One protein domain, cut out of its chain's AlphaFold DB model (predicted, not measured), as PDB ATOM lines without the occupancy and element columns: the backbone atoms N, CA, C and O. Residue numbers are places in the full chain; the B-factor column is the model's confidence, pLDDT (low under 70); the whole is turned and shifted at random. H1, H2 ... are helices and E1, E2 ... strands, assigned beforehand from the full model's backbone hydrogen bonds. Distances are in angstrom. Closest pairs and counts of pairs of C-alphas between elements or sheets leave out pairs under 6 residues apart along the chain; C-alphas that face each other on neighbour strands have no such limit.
ATOM      1  N   ARG A  31      -3.930 -59.706 -25.549       68.56
ATOM      2  CA  ARG A  31      -3.762 -60.665 -26.668       68.56
ATOM      3  C   ARG A  31      -3.151 -60.027 -27.931       68.56
ATOM      4  O   ARG A  31      -3.205 -60.615 -29.008       68.56
ATOM      5  N   VAL A  32      -2.574 -58.829 -27.813       74.50
ATOM      6  CA  VAL A  32      -2.015 -58.084 -28.950       74.50
ATOM      7  C   VAL A  32      -0.586 -58.556 -29.257       74.50
ATOM      8  O   VAL A  32       0.245 -58.627 -28.345       74.50
ATOM      9  N   PRO A  33      -0.247 -58.860 -30.524       72.31
ATOM     10  CA  PRO A  33       1.110 -59.247 -30.900       72.31
ATOM     11  C   PRO A  33       2.167 -58.190 -30.528       72.31
ATOM     12  O   PRO A  33       2.017 -57.004 -30.821       72.31
ATOM     13  N   VAL A  34       3.291 -58.630 -29.944       72.12
ATOM     14  CA  VAL A  34       4.358 -57.749 -29.413       72.12
ATOM     15  C   VAL A  34       4.930 -56.787 -30.463       72.12
ATOM     16  O   VAL A  34       5.339 -55.683 -30.114       72.12
ATOM     17  N   HIS A  35       4.928 -57.161 -31.745       73.00
ATOM     18  CA  HIS A  35       5.434 -56.306 -32.823       73.00
ATOM     19  C   HIS A  35       4.619 -55.010 -32.996       73.00
ATOM     20  O   HIS A  35       5.197 -53.979 -33.324       73.00
ATOM     21  N   HIS A  36       3.316 -55.010 -32.687       72.00
ATOM     22  CA  HIS A  36       2.515 -53.782 -32.706       72.00
ATOM     23  C   HIS A  36       2.859 -52.845 -31.532       72.00
ATOM     24  O   HIS A  36       2.862 -51.627 -31.687       72.00
ATOM     25  N   LEU A  37       3.248 -53.394 -30.375       73.12
ATOM     26  CA  LEU A  37       3.643 -52.618 -29.185       73.12
ATOM     27  C   LEU A  37       5.024 -51.948 -29.324       73.12
ATOM     28  O   LEU A  37       5.361 -51.048 -28.548       73.12
ATOM     29  N   GLN A  38       5.821 -52.380 -30.307       72.94
ATOM     30  CA  GLN A  38       7.127 -51.801 -30.636       72.94
ATOM     31  C   GLN A  38       7.012 -50.503 -31.450       72.94
ATOM     32  O   GLN A  38       7.976 -49.735 -31.495       72.94
ATOM     33  N   SER A  39       5.851 -50.231 -32.058       74.69
ATOM     34  CA  SER A  39       5.617 -48.975 -32.770       74.69
ATOM     35  C   SER A  39       5.606 -47.779 -31.810       74.69
ATOM     36  O   SER A  39       5.058 -47.833 -30.700       74.69
ATOM     37  N   LYS A  40       6.222 -46.676 -32.254       79.69
ATOM     38  CA  LYS A  40       6.211 -45.391 -31.539       79.69
ATOM     39  C   LYS A  40       4.932 -44.590 -31.797       79.69
ATOM     40  O   LYS A  40       4.548 -43.811 -30.930       79.69
ATOM     41  N   SER A  41       4.293 -44.799 -32.949       85.00
ATOM     42  CA  SER A  41       3.041 -44.152 -33.349       85.00
ATOM     43  C   SER A  41       1.817 -44.940 -32.877       85.00
ATOM     44  O   SER A  41       1.910 -46.136 -32.580       85.00
ATOM     45  N   ALA A  42       0.663 -44.271 -32.836       87.31
ATOM     46  CA  ALA A  42      -0.606 -44.938 -32.607       87.31
ATOM     47  C   ALA A  42      -0.885 -45.939 -33.736       87.31
ATOM     48  O   ALA A  42      -0.531 -45.702 -34.893       87.31
ATOM     49  N   SER A  43      -1.491 -47.074 -33.402       90.25
ATOM     50  CA  SER A  43      -1.828 -48.104 -34.390       90.25
ATOM     51  C   SER A  43      -3.053 -48.908 -33.980       90.25
ATOM     52  O   SER A  43      -3.405 -48.980 -32.801       90.25
ATOM     53  N   LEU A  44      -3.705 -49.508 -34.973       91.94
ATOM     54  CA  LEU A  44      -4.777 -50.477 -34.772       91.94
ATOM     55  C   LEU A  44      -4.192 -51.886 -34.750       91.94
ATOM     56  O   LEU A  44      -3.193 -52.152 -35.421       91.94
ATOM     57  N   ALA A  45      -4.838 -52.791 -34.027       88.06
ATOM     58  CA  ALA A  45      -4.523 -54.212 -34.046       88.06
ATOM     59  C   ALA A  45      -5.806 -55.046 -33.997       88.06
ATOM     60  O   ALA A  45      -6.810 -54.637 -33.410       88.06
ATOM     61  N   ILE A  46      -5.750 -56.228 -34.604       87.19
ATOM     62  CA  ILE A  46      -6.810 -57.237 -34.561       87.19
ATOM     63  C   ILE A  46      -6.191 -58.493 -33.949       87.19
ATOM     64  O   ILE A  46      -5.111 -58.911 -34.371       87.19
ATOM     65  N   ASP A  47      -6.818 -59.066 -32.920       80.31
ATOM     66  CA  ASP A  47      -6.337 -60.337 -32.372       80.31
ATOM     67  C   ASP A  47      -6.783 -61.538 -33.220       80.31
ATOM     68  O   ASP A  47      -7.628 -61.436 -34.109       80.31
ATOM     69  N   VAL A  48      -6.224 -62.711 -32.921       67.75
ATOM     70  CA  VAL A  48      -6.561 -63.968 -33.613       67.75
ATOM     71  C   VAL A  48      -8.026 -64.392 -33.452       67.75
ATOM     72  O   VAL A  48      -8.497 -65.226 -34.218       67.75
ATOM     73  N   ALA A  49      -8.744 -63.838 -32.472       66.44
ATOM     74  CA  ALA A  49     -10.165 -64.078 -32.250       66.44
ATOM     75  C   ALA A  49     -11.056 -63.031 -32.961       66.44
ATOM     76  O   ALA A  49     -12.276 -63.157 -32.953       66.44
ATOM     77  N   GLY A  50     -10.475 -62.011 -33.604       74.62
ATOM     78  CA  GLY A  50     -11.200 -60.946 -34.300       74.62
ATOM     79  C   GLY A  50     -11.626 -59.773 -33.407       74.62
ATOM     80  O   GLY A  50     -12.520 -59.015 -33.788       74.62
ATOM     81  N   LEU A  51     -11.020 -59.612 -32.225       85.06
ATOM     82  CA  LEU A  51     -11.216 -58.455 -31.347       85.06
ATOM     83  C   LEU A  51     -10.371 -57.266 -31.807       85.06
ATOM     84  O   LEU A  51      -9.228 -57.423 -32.236       85.06
ATOM     85  N   TRP A  52     -10.935 -56.065 -31.688       91.56
ATOM     86  CA  TRP A  52     -10.314 -54.828 -32.154       91.56
ATOM     87  C   TRP A  52      -9.617 -54.092 -31.018       91.56
ATOM     88  O   TRP A  52     -10.183 -53.905 -29.937       91.56
ATOM     89  N   TYR A  53      -8.403 -53.627 -31.285       92.00
ATOM     90  CA  TYR A  53      -7.575 -52.908 -30.330       92.00
ATOM     91  C   TYR A  53      -6.974 -51.653 -30.952       92.00
ATOM     92  O   TYR A  53      -6.710 -51.587 -32.154       92.00
ATOM     93  N   VAL A  54      -6.706 -50.677 -30.093       92.56
ATOM     94  CA  VAL A  54      -5.881 -49.509 -30.391       92.56
ATOM     95  C   VAL A  54      -4.699 -49.475 -29.436       92.56
ATOM     96  O   VAL A  54      -4.819 -49.801 -28.251       92.56
ATOM     97  N   ILE A  55      -3.555 -49.063 -29.962       91.12
ATOM     98  CA  ILE A  55      -2.327 -48.847 -29.209       91.12
ATOM     99  C   ILE A  55      -2.010 -47.358 -29.286       91.12
ATOM    100  O   ILE A  55      -1.916 -46.808 -30.384       91.12
ATOM    101  N   SER A  56      -1.860 -46.702 -28.136       90.00
ATOM    102  CA  SER A  56      -1.492 -45.289 -28.055       90.00
ATOM    103  C   SER A  56      -0.018 -45.056 -28.395       90.00
ATOM    104  O   SER A  56       0.833 -45.951 -28.292       90.00
ATOM    105  N   GLU A  57       0.307 -43.820 -28.774       87.12
ATOM    106  CA  GLU A  57       1.694 -43.383 -28.949       87.12
ATOM    107  C   GLU A  57       2.529 -43.610 -27.685       87.12
ATOM    108  O   GLU A  57       2.029 -43.690 -26.556       87.12
ATOM    109  N   GLN A  58       3.841 -43.744 -27.860       79.19
ATOM    110  CA  GLN A  58       4.734 -43.967 -26.731       79.19
ATOM    111  C   GLN A  58       4.685 -42.765 -25.765       79.19
ATOM    112  O   GLN A  58       5.069 -41.660 -26.129       79.19
ATOM    113  N   ASN A  59       4.260 -43.011 -24.517       76.38
ATOM    114  CA  ASN A  59       4.024 -42.026 -23.442       76.38
ATOM    115  C   ASN A  59       2.717 -41.207 -23.528       76.38
ATOM    116  O   ASN A  59       2.525 -40.318 -22.701       76.38
ATOM    117  N   ALA A  60       1.803 -41.521 -24.451       79.44
ATOM    118  CA  ALA A  60       0.454 -40.949 -24.463       79.44
ATOM    119  C   ALA A  60      -0.506 -41.779 -23.590       79.44
ATOM    120  O   ALA A  60      -0.536 -43.011 -23.684       79.44
ATOM    121  N   ALA A  61      -1.289 -41.107 -22.739       77.25
ATOM    122  CA  ALA A  61      -2.313 -41.750 -21.917       77.25
ATOM    123  C   ALA A  61      -3.525 -42.165 -22.765       77.25
ATOM    124  O   ALA A  61      -3.899 -41.465 -23.705       77.25
ATOM    125  N   LEU A  62      -4.146 -43.291 -22.408       86.31
ATOM    126  CA  LEU A  62      -5.434 -43.688 -22.970       86.31
ATOM    127  C   LEU A  62      -6.533 -42.742 -22.469       86.31
ATOM    128  O   LEU A  62      -6.587 -42.422 -21.281       86.31
ATOM    129  N   THR A  63      -7.402 -42.316 -23.377       90.69
ATOM    130  CA  THR A  63      -8.634 -41.572 -23.086       90.69
ATOM    131  C   THR A  63      -9.846 -42.501 -23.183       90.69
ATOM    132  O   THR A  63      -9.721 -43.625 -23.660       90.69
ATOM    133  N   ASP A  64     -11.025 -42.037 -22.755       89.88
ATOM    134  CA  ASP A  64     -12.267 -42.820 -22.846       89.88
ATOM    135  C   ASP A  64     -12.719 -43.056 -24.300       89.88
ATOM    136  O   ASP A  64     -13.376 -44.060 -24.588       89.88
ATOM    137  N   PHE A  65     -12.349 -42.163 -25.226       94.31
ATOM    138  CA  PHE A  65     -12.775 -42.216 -26.623       94.31
ATOM    139  C   PHE A  65     -11.615 -42.184 -27.607       94.31
ATOM    140  O   PHE A  65     -10.609 -41.499 -27.400       94.31
ATOM    141  N   VAL A  66     -11.818 -42.873 -28.728       94.88
ATOM    142  CA  VAL A  66     -10.942 -42.833 -29.898       94.88
ATOM    143  C   VAL A  66     -11.768 -42.595 -31.152       94.88
ATOM    144  O   VAL A  66     -12.808 -43.228 -31.354       94.88
ATOM    145  N   ILE A  67     -11.283 -41.694 -32.002       94.56
ATOM    146  CA  ILE A  67     -11.805 -41.435 -33.340       94.56
ATOM    147  C   ILE A  67     -10.852 -42.054 -34.355       94.56
ATOM    148  O   ILE A  67      -9.645 -41.811 -34.315       94.56
ATOM    149  N   ILE A  68     -11.399 -42.851 -35.269       95.50
ATOM    150  CA  ILE A  68     -10.648 -43.457 -36.371       95.50
ATOM    151  C   ILE A  68     -11.160 -42.869 -37.678       95.50
ATOM    152  O   ILE A  68     -12.363 -42.908 -37.945       95.50
ATOM    153  N   GLU A  69     -10.239 -42.332 -38.474       94.94
ATOM    154  CA  GLU A  69     -10.492 -41.728 -39.779       94.94
ATOM    155  C   GLU A  69      -9.847 -42.570 -40.893       94.94
ATOM    156  O   GLU A  69      -8.627 -42.756 -40.921       94.94
ATOM    157  N   HIS A  70     -10.672 -43.083 -41.810       94.56
ATOM    158  CA  HIS A  70     -10.245 -43.835 -42.999       94.56
ATOM    159  C   HIS A  70     -11.292 -43.712 -44.113       94.56
ATOM    160  O   HIS A  70     -12.492 -43.789 -43.842       94.56
ATOM    161  N   ALA A  71     -10.834 -43.510 -45.354       88.00
ATOM    162  CA  ALA A  71     -11.680 -43.313 -46.539       88.00
ATOM    163  C   ALA A  71     -12.794 -42.263 -46.324       88.00
ATOM    164  O   ALA A  71     -13.975 -42.544 -46.533       88.00
ATOM    165  N   ASP A  72     -12.411 -41.080 -45.824       84.31
ATOM    166  CA  ASP A  72     -13.292 -39.941 -45.504       84.31
ATOM    167  C   ASP A  72     -14.413 -40.240 -44.489       84.31
ATOM    168  O   ASP A  72     -15.367 -39.472 -44.336       84.31
ATOM    169  N   ARG A  73     -14.304 -41.354 -43.752       89.44
ATOM    170  CA  ARG A  73     -15.229 -41.721 -42.677       89.44
ATOM    171  C   ARG A  73     -14.555 -41.629 -41.321       89.44
ATOM    172  O   ARG A  73     -13.479 -42.187 -41.120       89.44
ATOM    173  N   ARG A  74     -15.229 -40.968 -40.378       92.81
ATOM    174  CA  ARG A  74     -14.823 -40.811 -38.978       92.81
ATOM    175  C   ARG A  74     -15.790 -41.564 -38.074       92.81
ATOM    176  O   ARG A  74     -16.962 -41.191 -37.961       92.81
ATOM    177  N   HIS A  75     -15.286 -42.608 -37.427       94.19
ATOM    178  CA  HIS A  75     -16.035 -43.448 -36.496       94.19
ATOM    179  C   HIS A  75     -15.523 -43.271 -35.067       94.19
ATOM    180  O   HIS A  75     -14.315 -43.237 -34.834       94.19
ATOM    181  N   ALA A  76     -16.455 -43.176 -34.117       94.12
ATOM    182  CA  ALA A  76     -16.157 -43.084 -32.692       94.12
ATOM    183  C   ALA A  76     -16.227 -44.459 -32.014       94.12
ATOM    184  O   ALA A  76     -17.117 -45.270 -32.301       94.12
ATOM    185  N   PHE A  77     -15.312 -44.681 -31.075       94.94
ATOM    186  CA  PHE A  77     -15.197 -45.890 -30.266       94.94
ATOM    187  C   PHE A  77     -14.971 -45.511 -28.803       94.94
ATOM    188  O   PHE A  77     -14.264 -44.541 -28.521       94.94
ATOM    189  N   TYR A  78     -15.487 -46.314 -27.872       95.25
ATOM    190  CA  TYR A  78     -14.876 -46.370 -26.548       95.25
ATOM    191  C   TYR A  78     -13.509 -47.039 -26.644       95.25
ATOM    192  O   TYR A  78     -13.354 -48.051 -27.337       95.25
ATOM    193  N   ALA A  79     -12.555 -46.523 -25.879       93.62
ATOM    194  CA  ALA A  79     -11.259 -47.142 -25.651       93.62
ATOM    195  C   ALA A  79     -11.219 -47.754 -24.241       93.62
ATOM    196  O   ALA A  79     -10.795 -47.135 -23.267       93.62
ATOM    197  N   ALA A  80     -11.658 -49.009 -24.130       91.50
ATOM    198  CA  ALA A  80     -11.660 -49.747 -22.870       91.50
ATOM    199  C   ALA A  80     -10.243 -50.252 -22.542       91.50
ATOM    200  O   ALA A  80      -9.743 -51.192 -23.163       91.50
ATOM    201  N   GLY A  81      -9.569 -49.621 -21.577       87.88
ATOM    202  CA  GLY A  81      -8.176 -49.927 -21.234       87.88
ATOM    203  C   GLY A  81      -7.949 -51.391 -20.827       87.88
ATOM    204  O   GLY A  81      -8.570 -51.886 -19.889       87.88
ATOM    205  N   VAL A  82      -7.021 -52.070 -21.514       86.25
ATOM    206  CA  VAL A  82      -6.562 -53.444 -21.201       86.25
ATOM    207  C   VAL A  82      -5.088 -53.502 -20.787       86.25
ATOM    208  O   VAL A  82      -4.619 -54.513 -20.268       86.25
ATOM    209  N   GLY A  83      -4.347 -52.419 -21.010       83.56
ATOM    210  CA  GLY A  83      -2.941 -52.263 -20.662       83.56
ATOM    211  C   GLY A  83      -2.598 -50.798 -20.409       83.56
ATOM    212  O   GLY A  83      -3.490 -49.964 -20.249       83.56
ATOM    213  N   LYS A  84      -1.304 -50.463 -20.363       81.62
ATOM    214  CA  LYS A  84      -0.880 -49.067 -20.174       81.62
ATOM    215  C   LYS A  84      -1.009 -48.250 -21.456       81.62
ATOM    216  O   LYS A  84      -1.229 -47.047 -21.373       81.62
ATOM    217  N   ARG A  85      -0.837 -48.892 -22.616       85.25
ATOM    218  CA  ARG A  85      -0.924 -48.267 -23.946       85.25
ATOM    219  C   ARG A  85      -1.991 -48.896 -24.831       85.25
ATOM    220  O   ARG A  85      -2.257 -48.380 -25.907       85.25
ATOM    221  N   THR A  86      -2.589 -49.999 -24.397       89.06
ATOM    222  CA  THR A  86      -3.520 -50.785 -25.208       89.06
ATOM    223  C   THR A  86      -4.942 -50.663 -24.676       89.06
ATOM    224  O   THR A  86      -5.186 -50.898 -23.488       89.06
ATOM    225  N   ALA A  87      -5.887 -50.352 -25.558       91.69
ATOM    226  CA  ALA A  87      -7.315 -50.367 -25.265       91.69
ATOM    227  C   ALA A  87      -8.066 -51.249 -26.265       91.69
ATOM    228  O   ALA A  87      -7.751 -51.265 -27.456       91.69
ATOM    229  N   GLN A  88      -9.064 -51.980 -25.778       91.94
ATOM    230  CA  GLN A  88     -10.049 -52.634 -26.629       91.94
ATOM    231  C   GLN A  88     -10.990 -51.570 -27.201       91.94
ATOM    232  O   GLN A  88     -11.489 -50.715 -26.465       91.94
ATOM    233  N   LEU A  89     -11.238 -51.634 -28.507       93.25
ATOM    234  CA  LEU A  89     -12.139 -50.718 -29.196       93.25
ATOM    235  C   LEU A  89     -13.557 -51.280 -29.218       93.25
ATOM    236  O   LEU A  89     -13.793 -52.378 -29.723       93.25
ATOM    237  N   LEU A  90     -14.507 -50.497 -28.710       92.81
ATOM    238  CA  LEU A  90     -15.930 -50.825 -28.739       92.81
ATOM    239  C   LEU A  90     -16.681 -49.733 -29.513       92.81
ATOM    240  O   LEU A  90     -16.693 -48.581 -29.073       92.81
ATOM    241  N   PRO A  91     -17.273 -50.044 -30.678       92.69
ATOM    242  CA  PRO A  91     -17.838 -49.026 -31.557       92.69
ATOM    243  C   PRO A  91     -19.051 -48.324 -30.931       92.69
ATOM    244  O   PRO A  91     -19.945 -48.977 -30.392       92.69
ATOM    245  N   LEU A  92     -19.094 -46.994 -31.043       93.25
ATOM    246  CA  LEU A  92     -20.240 -46.141 -30.676       93.25
ATOM    247  C   LEU A  92     -21.121 -45.798 -31.881       93.25
ATOM    248  O   LEU A  92     -22.248 -45.338 -31.741       93.25
ATOM    249  N   THR A  93     -20.601 -46.062 -33.073       90.00
ATOM    250  CA  THR A  93     -21.318 -46.002 -34.345       90.00
ATOM    251  C   THR A  93     -21.248 -47.381 -34.988       90.00
ATOM    252  O   THR A  93     -20.274 -48.089 -34.753       90.00
ATOM    253  N   PRO A  94     -22.220 -47.803 -35.800       87.62
ATOM    254  CA  PRO A  94     -22.109 -49.093 -36.468       87.62
ATOM    255  C   PRO A  94     -20.982 -49.084 -37.505       87.62
ATOM    256  O   PRO A  94     -20.918 -48.205 -38.369       87.62
ATOM    257  N   VAL A  95     -20.103 -50.083 -37.405       89.44
ATOM    258  CA  VAL A  95     -18.860 -50.229 -38.178       89.44
ATOM    259  C   VAL A  95     -18.794 -51.649 -38.732       89.44
ATOM    260  O   VAL A  95     -19.042 -52.607 -38.003       89.44
ATOM    261  N   ARG A  96     -18.445 -51.789 -40.015       88.31
ATOM    262  CA  ARG A  96     -18.257 -53.097 -40.662       88.31
ATOM    263  C   ARG A  96     -16.840 -53.615 -40.420       88.31
ATOM    264  O   ARG A  96     -15.890 -52.830 -40.425       88.31
ATOM    265  N   SER A  97     -16.692 -54.927 -40.246       88.06
ATOM    266  CA  SER A  97     -15.372 -55.538 -40.027       88.06
ATOM    267  C   SER A  97     -14.405 -55.350 -41.193       88.06
ATOM    268  O   SER A  97     -13.231 -55.097 -40.953       88.06
ATOM    269  N   ASP A  98     -14.884 -55.384 -42.438       85.69
ATOM    270  CA  ASP A  98     -14.046 -55.165 -43.625       85.69
ATOM    271  C   ASP A  98     -13.464 -53.741 -43.680       85.69
ATOM    272  O   ASP A  98     -12.295 -53.560 -44.019       85.69
ATOM    273  N   TRP A  99     -14.241 -52.731 -43.274       90.56
ATOM    274  CA  TRP A  99     -13.752 -51.359 -43.124       90.56
ATOM    275  C   TRP A  99     -12.672 -51.267 -42.042       90.56
ATOM    276  O   TRP A  99     -11.639 -50.644 -42.270       90.56
ATOM    277  N   PHE A 100     -12.871 -51.906 -40.883       91.88
ATOM    278  CA  PHE A 100     -11.875 -51.875 -39.807       91.88
ATOM    279  C   PHE A 100     -10.583 -52.611 -40.199       91.88
ATOM    280  O   PHE A 100      -9.486 -52.135 -39.915       91.88
ATOM    281  N   GLU A 101     -10.693 -53.743 -40.895       89.44
ATOM    282  CA  GLU A 101      -9.551 -54.480 -41.447       89.44
ATOM    283  C   GLU A 101      -8.775 -53.658 -42.486       89.44
ATOM    284  O   GLU A 101      -7.541 -53.679 -42.482       89.44
ATOM    285  N   ALA A 102      -9.472 -52.911 -43.349       88.50
ATOM    286  CA  ALA A 102      -8.847 -51.978 -44.287       88.50
ATOM    287  C   ALA A 102      -8.162 -50.818 -43.548       88.50
ATOM    288  O   ALA A 102      -6.988 -50.551 -43.783       88.50
ATOM    289  N   ALA A 103      -8.838 -50.204 -42.574       91.69
ATOM    290  CA  ALA A 103      -8.280 -49.148 -41.729       91.69
ATOM    291  C   ALA A 103      -7.014 -49.603 -40.978       91.69
ATOM    292  O   ALA A 103      -6.044 -48.852 -40.862       91.69
ATOM    293  N   HIS A 104      -6.998 -50.846 -40.494       90.69
ATOM    294  CA  HIS A 104      -5.826 -51.456 -39.875       90.69
ATOM    295  C   HIS A 104      -4.672 -51.643 -40.871       90.69
ATOM    296  O   HIS A 104      -3.533 -51.294 -40.558       90.69
ATOM    297  N   ARG A 105      -4.963 -52.169 -42.065       89.62
ATOM    298  CA  ARG A 105      -3.970 -52.468 -43.109       89.62
ATOM    299  C   ARG A 105      -3.355 -51.213 -43.725       89.62
ATOM    300  O   ARG A 105      -2.148 -51.181 -43.945       89.62
ATOM    301  N   ASP A 106      -4.180 -50.203 -43.979       89.69
ATOM    302  CA  ASP A 106      -3.799 -48.987 -44.702       89.69
ATOM    303  C   ASP A 106      -3.197 -47.915 -43.778       89.69
ATOM    304  O   ASP A 106      -2.680 -46.906 -44.253       89.69
ATOM    305  N   GLY A 107      -3.251 -48.121 -42.457       86.50
ATOM    306  CA  GLY A 107      -2.739 -47.171 -41.471       86.50
ATOM    307  C   GLY A 107      -3.653 -45.959 -41.288       86.50
ATOM    308  O   GLY A 107      -3.250 -44.826 -41.542       86.50
ATOM    309  N   ALA A 108      -4.883 -46.196 -40.830       91.62
ATOM    310  CA  ALA A 108      -5.854 -45.148 -40.527       91.62
ATOM    311  C   ALA A 108      -5.335 -44.109 -39.520       91.62
ATOM    312  O   ALA A 108      -4.504 -44.396 -38.654       91.62
ATOM    313  N   LYS A 109      -5.882 -42.896 -39.599       93.06
ATOM    314  CA  LYS A 109      -5.561 -41.814 -38.666       93.06
ATOM    315  C   LYS A 109      -6.354 -42.002 -37.371       93.06
ATOM    316  O   LYS A 109      -7.565 -42.209 -37.402       93.06
ATOM    317  N   ILE A 110      -5.654 -41.943 -36.239       93.69
ATOM    318  CA  ILE A 110      -6.180 -42.263 -34.904       93.69
ATOM    319  C   ILE A 110      -6.066 -41.024 -34.019       93.69
ATOM    320  O   ILE A 110      -4.983 -40.455 -33.888       93.69
ATOM    321  N   GLU A 111      -7.166 -40.631 -33.388       92.50
ATOM    322  CA  GLU A 111      -7.240 -39.470 -32.501       92.50
ATOM    323  C   GLU A 111      -7.853 -39.877 -31.154       92.50
ATOM    324  O   GLU A 111      -8.973 -40.380 -31.094       92.50
ATOM    325  N   PHE A 112      -7.113 -39.677 -30.063       91.56
ATOM    326  CA  PHE A 112      -7.575 -39.936 -28.697       91.56
ATOM    327  C   PHE A 112      -8.220 -38.669 -28.131       91.56
ATOM    328  O   PHE A 112      -7.567 -37.627 -28.071       91.56
ATOM    329  N   VAL A 113      -9.485 -38.748 -27.710       90.81
ATOM    330  CA  VAL A 113     -10.253 -37.590 -27.216       90.81
ATOM    331  C   VAL A 113     -10.907 -37.880 -25.865       90.81
ATOM    332  O   VAL A 113     -11.267 -39.016 -25.553       90.81
ATOM    333  N   THR A 114     -11.050 -36.846 -25.034       85.38
ATOM    334  CA  THR A 114     -11.674 -36.933 -23.700       85.38
ATOM    335  C   THR A 114     -13.180 -36.652 -23.715       85.38
ATOM    336  O   THR A 114     -13.874 -37.055 -22.788       85.38
ATOM    337  N   SER A 115     -13.691 -35.992 -24.762       85.75
ATOM    338  CA  SER A 115     -15.120 -35.781 -25.035       85.75
ATOM    339  C   SER A 115     -15.387 -35.892 -26.540       85.75
ATOM    340  O   SER A 115     -14.473 -35.727 -27.348       85.75
ATOM    341  N   LEU A 116     -16.643 -36.161 -26.905       86.62
ATOM    342  CA  LEU A 116     -17.136 -36.113 -28.284       86.62
ATOM    343  C   LEU A 116     -17.684 -34.723 -28.672       86.62
ATOM    344  O   LEU A 116     -18.059 -34.516 -29.826       86.62
ATOM    345  N   ASP A 117     -17.717 -33.763 -27.742       81.00
ATOM    346  CA  ASP A 117     -18.146 -32.388 -28.022       81.00
ATOM    347  C   ASP A 117     -17.241 -31.722 -29.070       81.00
ATOM    348  O   ASP A 117     -16.018 -31.697 -28.938       81.00
ATOM    349  N   GLY A 118     -17.844 -31.159 -30.122       75.38
ATOM    350  CA  GLY A 118     -17.114 -30.486 -31.205       75.38
ATOM    351  C   GLY A 118     -16.388 -31.421 -32.186       75.38
ATOM    352  O   GLY A 118     -15.727 -30.937 -33.105       75.38
ATOM    353  N   VAL A 119     -16.521 -32.744 -32.039       82.88
ATOM    354  CA  VAL A 119     -15.932 -33.737 -32.951       82.88
ATOM    355  C   VAL A 119     -16.888 -34.023 -34.110       82.88
ATOM    356  O   VAL A 119     -17.991 -34.494 -33.892       82.88
ATOM    357  N   SER A 120     -16.465 -33.815 -35.358       84.31
ATOM    358  CA  SER A 120     -17.292 -34.166 -36.525       84.31
ATOM    359  C   SER A 120     -17.234 -35.670 -36.824       84.31
ATOM    360  O   SER A 120     -16.161 -36.192 -37.144       84.31
ATOM    361  N   LEU A 121     -18.379 -36.356 -36.729       86.62
ATOM    362  CA  LEU A 121     -18.523 -37.795 -36.992       86.62
ATOM    363  C   LEU A 121     -19.333 -38.079 -38.260       86.62
ATOM    364  O   LEU A 121     -20.238 -37.334 -38.630       86.62
ATOM    365  N   SER A 122     -19.068 -39.226 -38.893       83.12
ATOM    366  CA  SER A 122     -19.812 -39.667 -40.084       83.12
ATOM    367  C   SER A 122     -21.171 -40.299 -39.770       83.12
ATOM    368  O   SER A 122     -21.991 -40.474 -40.669       83.12
ATOM    369  N   ALA A 123     -21.425 -40.668 -38.513       83.56
ATOM    370  CA  ALA A 123     -22.687 -41.244 -38.063       83.56
ATOM    371  C   ALA A 123     -23.104 -40.642 -36.713       83.56
ATOM    372  O   ALA A 123     -22.257 -40.280 -35.900       83.56
ATOM    373  N   ALA A 124     -24.416 -40.536 -36.489       84.75
ATOM    374  CA  ALA A 124     -24.981 -39.844 -35.335       84.75
ATOM    375  C   ALA A 124     -24.780 -40.606 -34.012       84.75
ATOM    376  O   ALA A 124     -25.196 -41.757 -33.889       84.75
TER     377      ALA A 124
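What this domain is: This is residues 31 to 124 of the 1274 residues of an uncharacterized protein of Bradymonadaceae bacterium (UniProt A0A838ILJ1). One strongly curled antiparallel sheet of six strands makes a small, partly closed barrel, folded so that E1, E2 and E5 face E3 and E6, with E4 as the hinge. The sheet curls round the helix H2, which packs on E1 and E3, while the small helix H1 sits at the outside and only grazes the sheet. The printed part has 94 residues, with two named helices and six named strands in the order H1 E1 E2 E3 E4 E5 H2 E6; the sheet's order is E1 E2 E5 E4 E3 E6. The class is mixed, helices and strands. The whole is compact, with a radius of gyration of the C-alphas of 12.2 A and spans of 34 by 27 by 19 A.

Where its parts are: H1 is residues 34 to 37, beginning at C-alpha 34 (4.358, -57.749, -29.413). E1 is residues 43 to 46 and E2 residues 52 to 55. E3, residues 65 to 70, is 16.6 A long. E4, residues 73 to 81, is the longest strand at 24.0 A, beginning at C-alpha 73 (-15.229, -41.721, -42.677). E5, residues 86 to 91, is 15.8 A long. H2, residues 97 to 106, is 14.1 A long. E6, residues 109 to 113, is 13.1 A long and ends at C-alpha 113 (-10.253, -37.590, -27.216).

How they stand to each other: The sheet is strongly twisted, and E1 and E6 are its edge strands. E1 and E2 form a hairpin, with N 45 and O 53 2.9 A apart, within hydrogen-bond range. E2 and E5 are antiparallel at 137 degrees, with N 54 and O 87 at 2.9 A. E3, E4 and E5 form a meander, each strand the antiparallel neighbour of the one before. In it N 80 and O 88 are 2.9 A apart between E4 and E5, and N 68 and O 75 are 3.0 A apart between E3 and E4. With E2 these make a Greek key, in which the first of four strands is the antiparallel neighbour of the fourth. E6 is antiparallel to E3, with N 67 and O 111 at 2.8 A. The closest C-alphas of E1 and E6 are those of Ser 43 and Ile 110, 7.3 A apart. H2 is on the sheet; its closest C-alphas to E1 are those of His 104 and Leu 44, 5.3 A, and to E3 those of Ala 103 and His 70, 5.8 A. In H2 every O i to N i+4 pair is within hydrogen-bond range; H1 is too short for such a pair. H1 and H2 are apart.

The domain as a whole: The C-alphas farthest apart are those of Val 48 and Gly 118, 35.2 A. The printed part has no cut, and none of the links is long. The mean pLDDT of the printed part is 86.5, with residue 31 and residues 48 to 49 under 70.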